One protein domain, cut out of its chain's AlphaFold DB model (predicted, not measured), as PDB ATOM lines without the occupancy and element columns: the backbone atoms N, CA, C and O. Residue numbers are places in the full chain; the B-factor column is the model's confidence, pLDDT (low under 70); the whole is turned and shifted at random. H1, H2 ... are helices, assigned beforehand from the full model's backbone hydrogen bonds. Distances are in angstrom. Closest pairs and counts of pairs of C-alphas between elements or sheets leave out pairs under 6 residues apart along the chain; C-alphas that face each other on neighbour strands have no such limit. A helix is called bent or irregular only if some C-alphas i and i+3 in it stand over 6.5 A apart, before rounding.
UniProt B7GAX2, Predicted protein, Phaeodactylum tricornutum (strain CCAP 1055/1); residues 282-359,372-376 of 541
ATOM      1  N   VAL A 282     188.690  99.036 130.395       88.44
ATOM      2  CA  VAL A 282     188.287  98.539 131.719       88.44
ATOM      3  C   VAL A 282     186.809  98.826 131.970       88.44
ATOM      4  O   VAL A 282     186.051  97.922 132.290       88.44
ATOM      5  N   VAL A 283     186.374 100.065 131.728       89.88
ATOM      6  CA  VAL A 283     184.980 100.473 131.951       89.88
ATOM      7  C   VAL A 283     184.034  99.719 131.023       89.88
ATOM      8  O   VAL A 283     182.980  99.258 131.454       89.88
ATOM      9  N   LEU A 284     184.396  99.586 129.743       90.88
ATOM     10  CA  LEU A 284     183.603  98.809 128.795       90.88
ATOM     11  C   LEU A 284     183.498  97.343 129.238       90.88
ATOM     12  O   LEU A 284     182.413  96.772 129.177       90.88
ATOM     13  N   GLN A 285     184.599  96.752 129.707       89.38
ATOM     14  CA  GLN A 285     184.616  95.378 130.199       89.38
ATOM     15  C   GLN A 285     183.741  95.212 131.447       89.38
ATOM     16  O   GLN A 285     182.934  94.289 131.477       89.38
ATOM     17  N   ASP A 286     183.816  96.131 132.414       89.81
ATOM     18  CA  ASP A 286     182.978  96.111 133.620       89.81
ATOM     19  C   ASP A 286     181.481  96.165 133.274       89.81
ATOM     20  O   ASP A 286     180.671  95.432 133.844       89.81
ATOM     21  N   ILE A 287     181.104  97.002 132.298       92.31
ATOM     22  CA  ILE A 287     179.722  97.093 131.802       92.31
ATOM     23  C   ILE A 287     179.283  95.773 131.175       92.31
ATOM     24  O   ILE A 287     178.187  95.284 131.454       92.31
ATOM     25  N   LEU A 288     180.117  95.199 130.312       91.88
ATOM     26  CA  LEU A 288     179.785  93.962 129.617       91.88
ATOM     27  C   LEU A 288     179.717  92.772 130.581       91.88
ATOM     28  O   LEU A 288     178.824  91.939 130.443       91.88
ATOM     29  N   ASP A 289     180.590  92.724 131.585       90.00
ATOM     30  CA  ASP A 289     180.558  91.711 132.637       90.00
ATOM     31  C   ASP A 289     179.300  91.843 133.505       90.00
ATOM     32  O   ASP A 289     178.661  90.833 133.807       90.00
ATOM     33  N   ALA A 290     178.880  93.068 133.840       91.25
ATOM     34  CA  ALA A 290     177.625  93.310 134.551       91.25
ATOM     35  C   ALA A 290     176.400  92.875 133.728       91.25
ATOM     36  O   ALA A 290     175.477  92.259 134.270       91.25
ATOM     37  N   ILE A 291     176.396  93.138 132.415       92.62
ATOM     38  CA  ILE A 291     175.351  92.660 131.500       92.62
ATOM     39  C   ILE A 291     175.330  91.129 131.488       92.62
ATOM     40  O   ILE A 291     174.280  90.542 131.727       92.62
ATOM     41  N   VAL A 292     176.469  90.467 131.270       90.25
ATOM     42  CA  VAL A 292     176.541  88.996 131.216       90.25
ATOM     43  C   VAL A 292     176.111  88.353 132.533       90.25
ATOM     44  O   VAL A 292     175.345  87.392 132.504       90.25
ATOM     45  N   ALA A 293     176.538  88.895 133.675       89.12
ATOM     46  CA  ALA A 293     176.094  88.424 134.986       89.12
ATOM     47  C   ALA A 293     174.572  88.568 135.152       89.12
ATOM     48  O   ALA A 293     173.909  87.649 135.625       89.12
ATOM     49  N   THR A 294     174.001  89.679 134.680       89.88
ATOM     50  CA  THR A 294     172.545  89.889 134.682       89.88
ATOM     51  C   THR A 294     171.821  88.856 133.820       89.88
ATOM     52  O   THR A 294     170.817  88.292 134.246       89.88
ATOM     53  N   LEU A 295     172.341  88.562 132.626       88.44
ATOM     54  CA  LEU A 295     171.769  87.541 131.743       88.44
ATOM     55  C   LEU A 295     171.833  86.131 132.354       88.44
ATOM     56  O   LEU A 295     171.012  85.287 132.009       88.44
ATOM     57  N   ALA A 296     172.822  85.858 133.210       85.56
ATOM     58  CA  ALA A 296     173.006  84.550 133.837       85.56
ATOM     59  C   ALA A 296     172.051  84.313 135.015       85.56
ATOM     60  O   ALA A 296     171.678  83.173 135.273       85.56
ATOM     61  N   GLU A 297     171.682  85.374 135.735       85.69
ATOM     62  CA  GLU A 297     170.954  85.277 137.006       85.69
ATOM     63  C   GLU A 297     169.466  85.622 136.894       85.69
ATOM     64  O   GLU A 297     168.680  85.191 137.735       85.69
ATOM     65  N   VAL A 298     169.070  86.415 135.895       83.94
ATOM     66  CA  VAL A 298     167.685  86.871 135.749       83.94
ATOM     67  C   VAL A 298     166.925  85.942 134.806       83.94
ATOM     68  O   VAL A 298     167.217  85.889 133.611       83.94
ATOM     69  N   ASP A 299     165.911  85.253 135.333       81.38
ATOM     70  CA  ASP A 299     165.106  84.275 134.587       81.38
ATOM     71  C   ASP A 299     164.484  84.867 133.307       81.38
ATOM     72  O   ASP A 299     164.504  84.229 132.251       81.38
ATOM     73  N   ASP A 300     164.026  86.123 133.355       77.06
ATOM     74  CA  ASP A 300     163.445  86.844 132.208       77.06
ATOM     75  C   ASP A 300     164.457  87.153 131.088       77.06
ATOM     76  O   ASP A 300     164.074  87.482 129.964       77.06
ATOM     77  N   CYS A 301     165.755  87.034 131.374       78.94
ATOM     78  CA  CYS A 301     166.845  87.220 130.417       78.94
ATOM     79  C   CYS A 301     167.376  85.893 129.850       78.94
ATOM     80  O   CYS A 301     168.256  85.912 128.987       78.94
ATOM     81  N   SER A 302     166.869  84.749 130.322       73.44
ATOM     82  CA  SER A 302     167.437  83.423 130.035       73.44
ATOM     83  C   SER A 302     167.435  83.032 128.554       73.44
ATOM     84  O   SER A 302     168.293  82.256 128.131       73.44
ATOM     85  N   ASP A 303     166.523  83.598 127.758       82.81
ATOM     86  CA  ASP A 303     166.407  83.351 126.318       82.81
ATOM     87  C   ASP A 303     166.648  84.613 125.467       82.81
ATOM     88  O   ASP A 303     165.908  84.951 124.535       82.81
ATOM     89  N   TYR A 304     167.717  85.334 125.810       81.69
ATOM     90  CA  TYR A 304     168.091  86.618 125.210       81.69
ATOM     91  C   TYR A 304     168.305  86.599 123.689       81.69
ATOM     92  O   TYR A 304     168.279  87.668 123.072       81.69
ATOM     93  N   ALA A 305     168.550  85.437 123.071       80.94
ATOM     94  CA  ALA A 305     168.815  85.355 121.635       80.94
ATOM     95  C   ALA A 305     167.600  84.941 120.793       80.94
ATOM     96  O   ALA A 305     167.565  85.281 119.613       80.94
ATOM     97  N   GLN A 306     166.608  84.243 121.358       82.88
ATOM     98  CA  GLN A 306     165.375  83.912 120.627       82.88
ATOM     99  C   GLN A 306     164.250  84.897 120.939       82.88
ATOM    100  O   GLN A 306     163.601  85.401 120.026       82.88
ATOM    101  N   HIS A 307     164.040  85.204 122.221       81.25
ATOM    102  CA  HIS A 307     162.914  86.024 122.671       81.25
ATOM    103  C   HIS A 307     163.308  87.462 123.017       81.25
ATOM    104  O   HIS A 307     162.421  88.290 123.239       81.25
ATOM    105  N   GLY A 308     164.609  87.766 123.039       83.12
ATOM    106  CA  GLY A 308     165.144  89.081 123.377       83.12
ATOM    107  C   GLY A 308     164.947  89.459 124.847       83.12
ATOM    108  O   GLY A 308     164.226  88.803 125.594       83.12
ATOM    109  N   VAL A 309     165.593  90.546 125.257       84.75
ATOM    110  CA  VAL A 309     165.593  91.039 126.639       84.75
ATOM    111  C   VAL A 309     164.866  92.377 126.731       84.75
ATOM    112  O   VAL A 309     165.013  93.230 125.851       84.75
ATOM    113  N   LEU A 310     164.096  92.570 127.803       84.94
ATOM    114  CA  LEU A 310     163.477  93.853 128.143       84.94
ATOM    115  C   LEU A 310     164.541  94.801 128.715       84.94
ATOM    116  O   LEU A 310     165.084  94.589 129.802       84.94
ATOM    117  N   LEU A 311     164.901  95.818 127.936       84.12
ATOM    118  CA  LEU A 311     166.086  96.636 128.178       84.12
ATOM    119  C   LEU A 311     165.931  97.595 129.372       84.12
ATOM    120  O   LEU A 311     166.820  97.688 130.212       84.12
ATOM    121  N   HIS A 312     164.837  98.343 129.430       83.75
ATOM    122  CA  HIS A 312     164.535  99.377 130.418       83.75
ATOM    123  C   HIS A 312     163.929  98.836 131.712       83.75
ATOM    124  O   HIS A 312     164.294  99.340 132.772       83.75
ATOM    125  N   SER A 313     163.030  97.851 131.642       84.75
ATOM    126  CA  SER A 313     162.371  97.299 132.840       84.75
ATOM    127  C   SER A 313     163.196  96.258 133.583       84.75
ATOM    128  O   SER A 313     163.056  96.156 134.798       84.75
ATOM    129  N   VAL A 314     164.057  95.513 132.881       87.44
ATOM    130  CA  VAL A 314     164.801  94.391 133.474       87.44
ATOM    131  C   VAL A 314     166.306  94.617 133.389       87.44
ATOM    132  O   VAL A 314     166.959  94.815 134.411       87.44
ATOM    133  N   LEU A 315     166.877  94.641 132.182       88.25
ATOM    134  CA  LEU A 315     168.329  94.531 132.016       88.25
ATOM    135  C   LEU A 315     169.109  95.720 132.586       88.25
ATOM    136  O   LEU A 315     170.087  95.521 133.298       88.25
ATOM    137  N   ILE A 316     168.708  96.954 132.271       88.88
ATOM    138  CA  ILE A 316     169.411  98.153 132.743       88.88
ATOM    139  C   ILE A 316     169.359  98.269 134.274       88.88
ATOM    140  O   ILE A 316     170.429  98.419 134.863       88.88
ATOM    141  N   PRO A 317     168.186  98.201 134.941       87.88
ATOM    142  CA  PRO A 317     168.121  98.261 136.402       87.88
ATOM    143  C   PRO A 317     168.983  97.198 137.090       87.88
ATOM    144  O   PRO A 317     169.680  97.504 138.056       87.88
ATOM    145  N   GLU A 318     168.972  95.974 136.572       89.75
ATOM    146  CA  GLU A 318     169.697  94.841 137.144       89.75
ATOM    147  C   GLU A 318     171.210  94.910 136.886       89.75
ATOM    148  O   GLU A 318     172.013  94.649 137.788       89.75
ATOM    149  N   ALA A 319     171.630  95.336 135.692       87.94
ATOM    150  CA  ALA A 319     173.041  95.546 135.382       87.94
ATOM    151  C   ALA A 319     173.625  96.720 136.182       87.94
ATOM    152  O   ALA A 319     174.753  96.631 136.663       87.94
ATOM    153  N   LEU A 320     172.852  97.793 136.404       88.06
ATOM    154  CA  LEU A 320     173.265  98.921 137.251       88.06
ATOM    155  C   LEU A 320     173.595  98.489 138.684       88.06
ATOM    156  O   LEU A 320     174.539  99.014 139.274       88.06
ATOM    157  N   GLN A 321     172.836  97.543 139.245       87.00
ATOM    158  CA  GLN A 321     173.076  97.022 140.595       87.00
ATOM    159  C   GLN A 321     174.365  96.194 140.695       87.00
ATOM    160  O   GLN A 321     174.935  96.089 141.780       87.00
ATOM    161  N   ARG A 322     174.833  95.628 139.574       85.44
ATOM    162  CA  ARG A 322     176.005  94.739 139.503       85.44
ATOM    163  C   ARG A 322     177.313  95.451 139.157       85.44
ATOM    164  O   ARG A 322     178.378  94.859 139.320       85.44
ATOM    165  N   LEU A 323     177.262  96.701 138.695       84.69
ATOM    166  CA  LEU A 323     178.466  97.501 138.466       84.69
ATOM    167  C   LEU A 323     179.236  97.707 139.780       84.69
ATOM    168  O   LEU A 323     178.636  97.902 140.834       84.69
ATOM    169  N   SER A 324     180.569  97.679 139.715       65.75
ATOM    170  CA  SER A 324     181.445  97.931 140.864       65.75
ATOM    171  C   SER A 324     182.155  99.284 140.713       65.75
ATOM    172  O   SER A 324     182.831  99.495 139.705       65.75
ATOM    173  N   PRO A 325     182.053 100.209 141.688       66.81
ATOM    174  CA  PRO A 325     181.235 100.121 142.897       66.81
ATOM    175  C   PRO A 325     179.729 100.205 142.581       66.81
ATOM    176  O   PRO A 325     179.351 100.873 141.616       66.81
ATOM    177  N   PRO A 326     178.860  99.587 143.408       61.47
ATOM    178  CA  PRO A 326     177.419  99.664 143.210       61.47
ATOM    179  C   PRO A 326     176.964 101.123 143.273       61.47
ATOM    180  O   PRO A 326     177.233 101.850 144.239       61.47
ATOM    181  N   VAL A 327     176.247 101.543 142.225       63.06
ATOM    182  CA  VAL A 327     175.795 102.930 141.995       63.06
ATOM    183  C   VAL A 327     174.884 103.443 143.131       63.06
ATOM    184  O   VAL A 327     174.673 104.645 143.274       63.06
ATOM    185  N   THR A 328     174.404 102.550 144.004       53.19
ATOM    186  CA  THR A 328     173.533 102.826 145.157       53.19
ATOM    187  C   THR A 328     174.197 103.593 146.304       53.19
ATOM    188  O   THR A 328     173.491 104.138 147.149       53.19
ATOM    189  N   THR A 329     175.531 103.659 146.359       50.94
ATOM    190  CA  THR A 329     176.259 104.294 147.481       50.94
ATOM    191  C   THR A 329     176.591 105.772 147.269       50.94
ATOM    192  O   THR A 329     177.033 106.446 148.198       50.94
ATOM    193  N   VAL A 330     176.343 106.305 146.073       50.09
ATOM    194  CA  VAL A 330     176.548 107.720 145.761       50.09
ATOM    195  C   VAL A 330     175.173 108.373 145.673       50.09
ATOM    196  O   VAL A 330     174.304 107.860 144.974       50.09
ATOM    197  N   HIS A 331     174.963 109.498 146.366       51.31
ATOM    198  CA  HIS A 331     173.860 110.424 146.087       51.31
ATOM    199  C   HIS A 331     173.947 110.831 144.611       51.31
ATOM    200  O   HIS A 331     174.651 111.773 144.251       51.31
ATOM    201  N   THR A 332     173.352 110.036 143.731       56.53
ATOM    202  CA  THR A 332     173.544 110.172 142.298       56.53
ATOM    203  C   THR A 332     172.591 111.245 141.819       56.53
ATOM    204  O   THR A 332     171.385 111.042 141.772       56.53
ATOM    205  N   ASP A 333     173.149 112.402 141.460       71.19
ATOM    206  CA  ASP A 333     172.504 113.327 140.534       71.19
ATOM    207  C   ASP A 333     171.830 112.515 139.413       71.19
ATOM    208  O   ASP A 333     172.491 111.657 138.814       71.19
ATOM    209  N   ASP A 334     170.574 112.821 139.068       78.31
ATOM    210  CA  ASP A 334     169.812 112.139 138.001       78.31
ATOM    211  C   ASP A 334     170.629 111.973 136.706       78.31
ATOM    212  O   ASP A 334     170.530 110.986 135.981       78.31
ATOM    213  N   ALA A 335     171.513 112.926 136.428       77.31
ATOM    214  CA  ALA A 335     172.369 112.901 135.256       77.31
ATOM    215  C   ALA A 335     173.508 111.857 135.300       77.31
ATOM    216  O   ALA A 335     173.914 111.383 134.241       77.31
ATOM    217  N   ASN A 336     174.022 111.481 136.477       81.00
ATOM    218  CA  ASN A 336     174.972 110.366 136.598       81.00
ATOM    219  C   ASN A 336     174.262 109.030 136.369       81.00
ATOM    220  O   ASN A 336     174.807 108.158 135.694       81.00
ATOM    221  N   LEU A 337     173.032 108.887 136.870       84.25
ATOM    222  CA  LEU A 337     172.210 107.713 136.591       84.25
ATOM    223  C   LEU A 337     171.943 107.580 135.084       84.25
ATOM    224  O   LEU A 337     172.183 106.517 134.515       84.25
ATOM    225  N   LEU A 338     171.541 108.667 134.415       85.94
ATOM    226  CA  LEU A 338     171.337 108.687 132.960       85.94
ATOM    227  C   LEU A 338     172.604 108.309 132.175       85.94
ATOM    228  O   LEU A 338     172.516 107.619 131.160       85.94
ATOM    229  N   LEU A 339     173.781 108.730 132.644       87.62
ATOM    230  CA  LEU A 339     175.058 108.369 132.029       87.62
ATOM    231  C   LEU A 339     175.337 106.865 132.128       87.62
ATOM    232  O   LEU A 339     175.677 106.245 131.123       87.62
ATOM    233  N   TRP A 340     175.156 106.267 133.308       89.44
ATOM    234  CA  TRP A 340     175.330 104.824 133.489       89.44
ATOM    235  C   TRP A 340     174.303 104.006 132.704       89.44
ATOM    236  O   TRP A 340     174.652 102.995 132.099       89.44
ATOM    237  N   GLN A 341     173.056 104.473 132.625       90.31
ATOM    238  CA  GLN A 341     172.048 103.865 131.756       90.31
ATOM    239  C   GLN A 341     172.465 103.922 130.281       90.31
ATOM    240  O   GLN A 341     172.325 102.929 129.571       90.31
ATOM    241  N   ALA A 342     173.000 105.056 129.813       90.56
ATOM    242  CA  ALA A 342     173.506 105.192 128.448       90.56
ATOM    243  C   ALA A 342     174.704 104.267 128.182       90.56
ATOM    244  O   ALA A 342     174.779 103.660 127.118       90.56
ATOM    245  N   LEU A 343     175.599 104.104 129.159       92.44
ATOM    246  CA  LEU A 343     176.730 103.180 129.084       92.44
ATOM    247  C   LEU A 343     176.288 101.717 128.971       92.44
ATOM    248  O   LEU A 343     176.807 100.990 128.128       92.44
ATOM    249  N   ILE A 344     175.296 101.292 129.758       92.88
ATOM    250  CA  ILE A 344     174.749  99.932 129.657       92.88
ATOM    251  C   ILE A 344     174.056  99.724 128.311       92.88
ATOM    252  O   ILE A 344     174.282  98.700 127.675       92.88
ATOM    253  N   ARG A 345     173.266 100.699 127.833       92.00
ATOM    254  CA  ARG A 345     172.662 100.639 126.489       92.00
ATOM    255  C   ARG A 345     173.725 100.476 125.410       92.00
ATOM    256  O   ARG A 345     173.592  99.603 124.565       92.00
ATOM    257  N   HIS A 346     174.803 101.251 125.497       92.56
ATOM    258  CA  HIS A 346     175.937 101.131 124.587       92.56
ATOM    259  C   HIS A 346     176.559  99.729 124.641       92.56
ATOM    260  O   HIS A 346     176.771  99.117 123.601       92.56
ATOM    261  N   GLY A 347     176.770  99.170 125.838       93.31
ATOM    262  CA  GLY A 347     177.221  97.785 126.008       93.31
ATOM    263  C   GLY A 347     176.280  96.765 125.353       93.31
ATOM    264  O   GLY A 347     176.735  95.882 124.628       93.31
ATOM    265  N   VAL A 348     174.968  96.926 125.525       92.38
ATOM    266  CA  VAL A 348     173.947  96.092 124.871       92.38
ATOM    267  C   VAL A 348     174.021  96.203 123.349       92.38
ATOM    268  O   VAL A 348     174.019  95.178 122.666       92.38
ATOM    269  N   ASP A 349     174.160  97.416 122.815       90.69
ATOM    270  CA  ASP A 349     174.288  97.651 121.376       90.69
ATOM    271  C   ASP A 349     175.537  96.962 120.803       90.69
ATOM    272  O   ASP A 349     175.475  96.397 119.711       90.69
ATOM    273  N   THR A 350     176.644  96.884 121.557       90.44
ATOM    274  CA  THR A 350     177.825  96.122 121.106       90.44
ATOM    275  C   THR A 350     177.560  94.615 120.977       90.44
ATOM    276  O   THR A 350     178.135  93.968 120.095       90.44
ATOM    277  N   LEU A 351     176.672  94.053 121.808       91.44
ATOM    278  CA  LEU A 351     176.298  92.630 121.829       91.44
ATOM    279  C   LEU A 351     175.134  92.292 120.883       91.44
ATOM    280  O   LEU A 351     174.906  91.117 120.568       91.44
ATOM    281  N   ARG A 352     174.402  93.301 120.412       90.31
ATOM    282  CA  ARG A 352     173.255  93.153 119.516       90.31
ATOM    283  C   ARG A 352     173.675  92.704 118.115       90.31
ATOM    284  O   ARG A 352     174.780  92.996 117.656       90.31
ATOM    285  N   ASP A 353     172.795  91.971 117.438       76.62
ATOM    286  CA  ASP A 353     172.974  91.628 116.026       76.62
ATOM    287  C   ASP A 353     172.635  92.838 115.140       76.62
ATOM    288  O   ASP A 353     171.523  93.372 115.195       76.62
ATOM    289  N   GLU A 354     173.594  93.270 114.322       76.06
ATOM    290  CA  GLU A 354     173.415  94.376 113.375       76.06
ATOM    291  C   GLU A 354     172.439  94.005 112.251       76.06
ATOM    292  O   GLU A 354     171.737  94.875 111.732       76.06
ATOM    293  N   SER A 355     172.334  92.716 111.912       69.25
ATOM    294  CA  SER A 355     171.445  92.217 110.858       69.25
ATOM    295  C   SER A 355     169.968  92.193 111.271       69.25
ATOM    296  O   SER A 355     169.085  92.292 110.421       69.25
ATOM    297  N   CYS A 356     169.684  92.186 112.579       56.72
ATOM    298  CA  CYS A 356     168.332  92.261 113.142       56.72
ATOM    299  C   CYS A 356     167.817  93.702 113.291       56.72
ATOM    300  O   CYS A 356     166.892  93.972 114.058       56.72
ATOM    301  N   SER A 357     168.383  94.650 112.546       52.84
ATOM    302  CA  SER A 357     167.877  96.020 112.429       52.84
ATOM    303  C   SER A 357     166.665  96.114 111.493       52.84
ATOM    304  O   SER A 357     166.466  97.124 110.826       52.84
ATOM    305  N   SER A 358     165.800  95.091 111.473       45.78
ATOM    306  CA  SER A 358     164.431  95.310 111.018       45.78
ATOM    307  C   SER A 358     163.755  96.140 112.105       45.78
ATOM    308  O   SER A 358     163.594  95.635 113.221       45.78
ATOM    309  N   PRO A 359     163.368  97.404 111.849       48.09
ATOM    310  CA  PRO A 359     162.416  98.049 112.724       48.09
ATOM    311  C   PRO A 359     161.170  97.174 112.640       48.09
ATOM    312  O   PRO A 359     160.476  97.168 111.624       48.09
ATOM    313  N   ARG A 372     161.773  94.647 123.001       84.00
ATOM    314  CA  ARG A 372     162.757  93.610 123.325       84.00
ATOM    315  C   ARG A 372     163.979  93.719 122.422       84.00
ATOM    316  O   ARG A 372     163.861  93.889 121.210       84.00
ATOM    317  N   THR A 373     165.161  93.585 123.013       87.50
ATOM    318  CA  THR A 373     166.439  93.608 122.294       87.50
ATOM    319  C   THR A 373     167.032  92.207 122.226       87.50
ATOM    320  O   THR A 373     167.280  91.589 123.256       87.50
ATOM    321  N   VAL A 374     167.270  91.705 121.015       89.19
ATOM    322  CA  VAL A 374     167.871  90.382 120.785       89.19
ATOM    323  C   VAL A 374     169.395  90.489 120.780       89.19
ATOM    324  O   VAL A 374     169.959  91.280 120.019       89.19
ATOM    325  N   LEU A 375     170.066  89.695 121.618       90.56
ATOM    326  CA  LEU A 375     171.531  89.675 121.701       90.56
ATOM    327  C   LEU A 375     172.116  88.518 120.892       90.56
ATOM    328  O   LEU A 375     171.538  87.436 120.798       90.56
ATOM    329  N   THR A 376     173.306  88.729 120.334       90.81
ATOM    330  CA  THR A 376     173.979  87.708 119.526       90.81
ATOM    331  C   THR A 376     174.721  86.729 120.429       90.81
ATOM    332  O   THR A 376     175.718  87.097 121.057       90.81
TER     333      THR A 376
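This is residues 282 to 359 and 372 to 376 of the 541 residues of the protein "Predicted protein" of Phaeodactylum tricornutum (strain CCAP 1055/1) (UniProt B7GAX2). Three helices, H1, H2 and H3, pack on one another in a compact triangle, crossed rather than side by side; residues 329 to 335 stick out. A short antiparallel pairing ties residues 309 to 310 to residues 372 to 373. The 83 printed residues, all helix in class, with no named strand, have a radius of gyration of the C-alphas of 12.7 A and span 38 by 24 by 24 A, elongated.

Find C-alpha 282 at (188.287, 98.539, 131.719); H1 runs from there to 297, 22.5 A. H2 is residues 311 to 322, irregular: C-alphas 313 and 316 are 7.1 A apart. H3, residues 334 to 351, runs 26.2 A to C-alpha 351 at (176.298, 92.630, 121.829).

H1 touches H2, closest at C-alphas of Ala 290 and Ala 319, 5.2 A, at a steep tilt of 68 degrees, only just short of perpendicular, opposite ways. With residues 343 to 348 alone, H3 touches H1, about perpendicular at 77 degrees; C-alphas of Leu 288 and Gly 347 are closest, 5.8 A. With residues 340 to 345 alone, H3 touches H2, about perpendicular at 76 degrees; C-alphas of Ile 316 and Gln 341 are closest, 6.4 A. Every O i to N i+4 pair is within hydrogen-bond range in H1 and H3, 5 of 8 in H2.

Both links are long. Residues 360 to 371 are not printed; C-alphas 359 and 372 are 11.5 A apart. Look for pLDDT under 70 at residues 324 to 332 and 355 to 359.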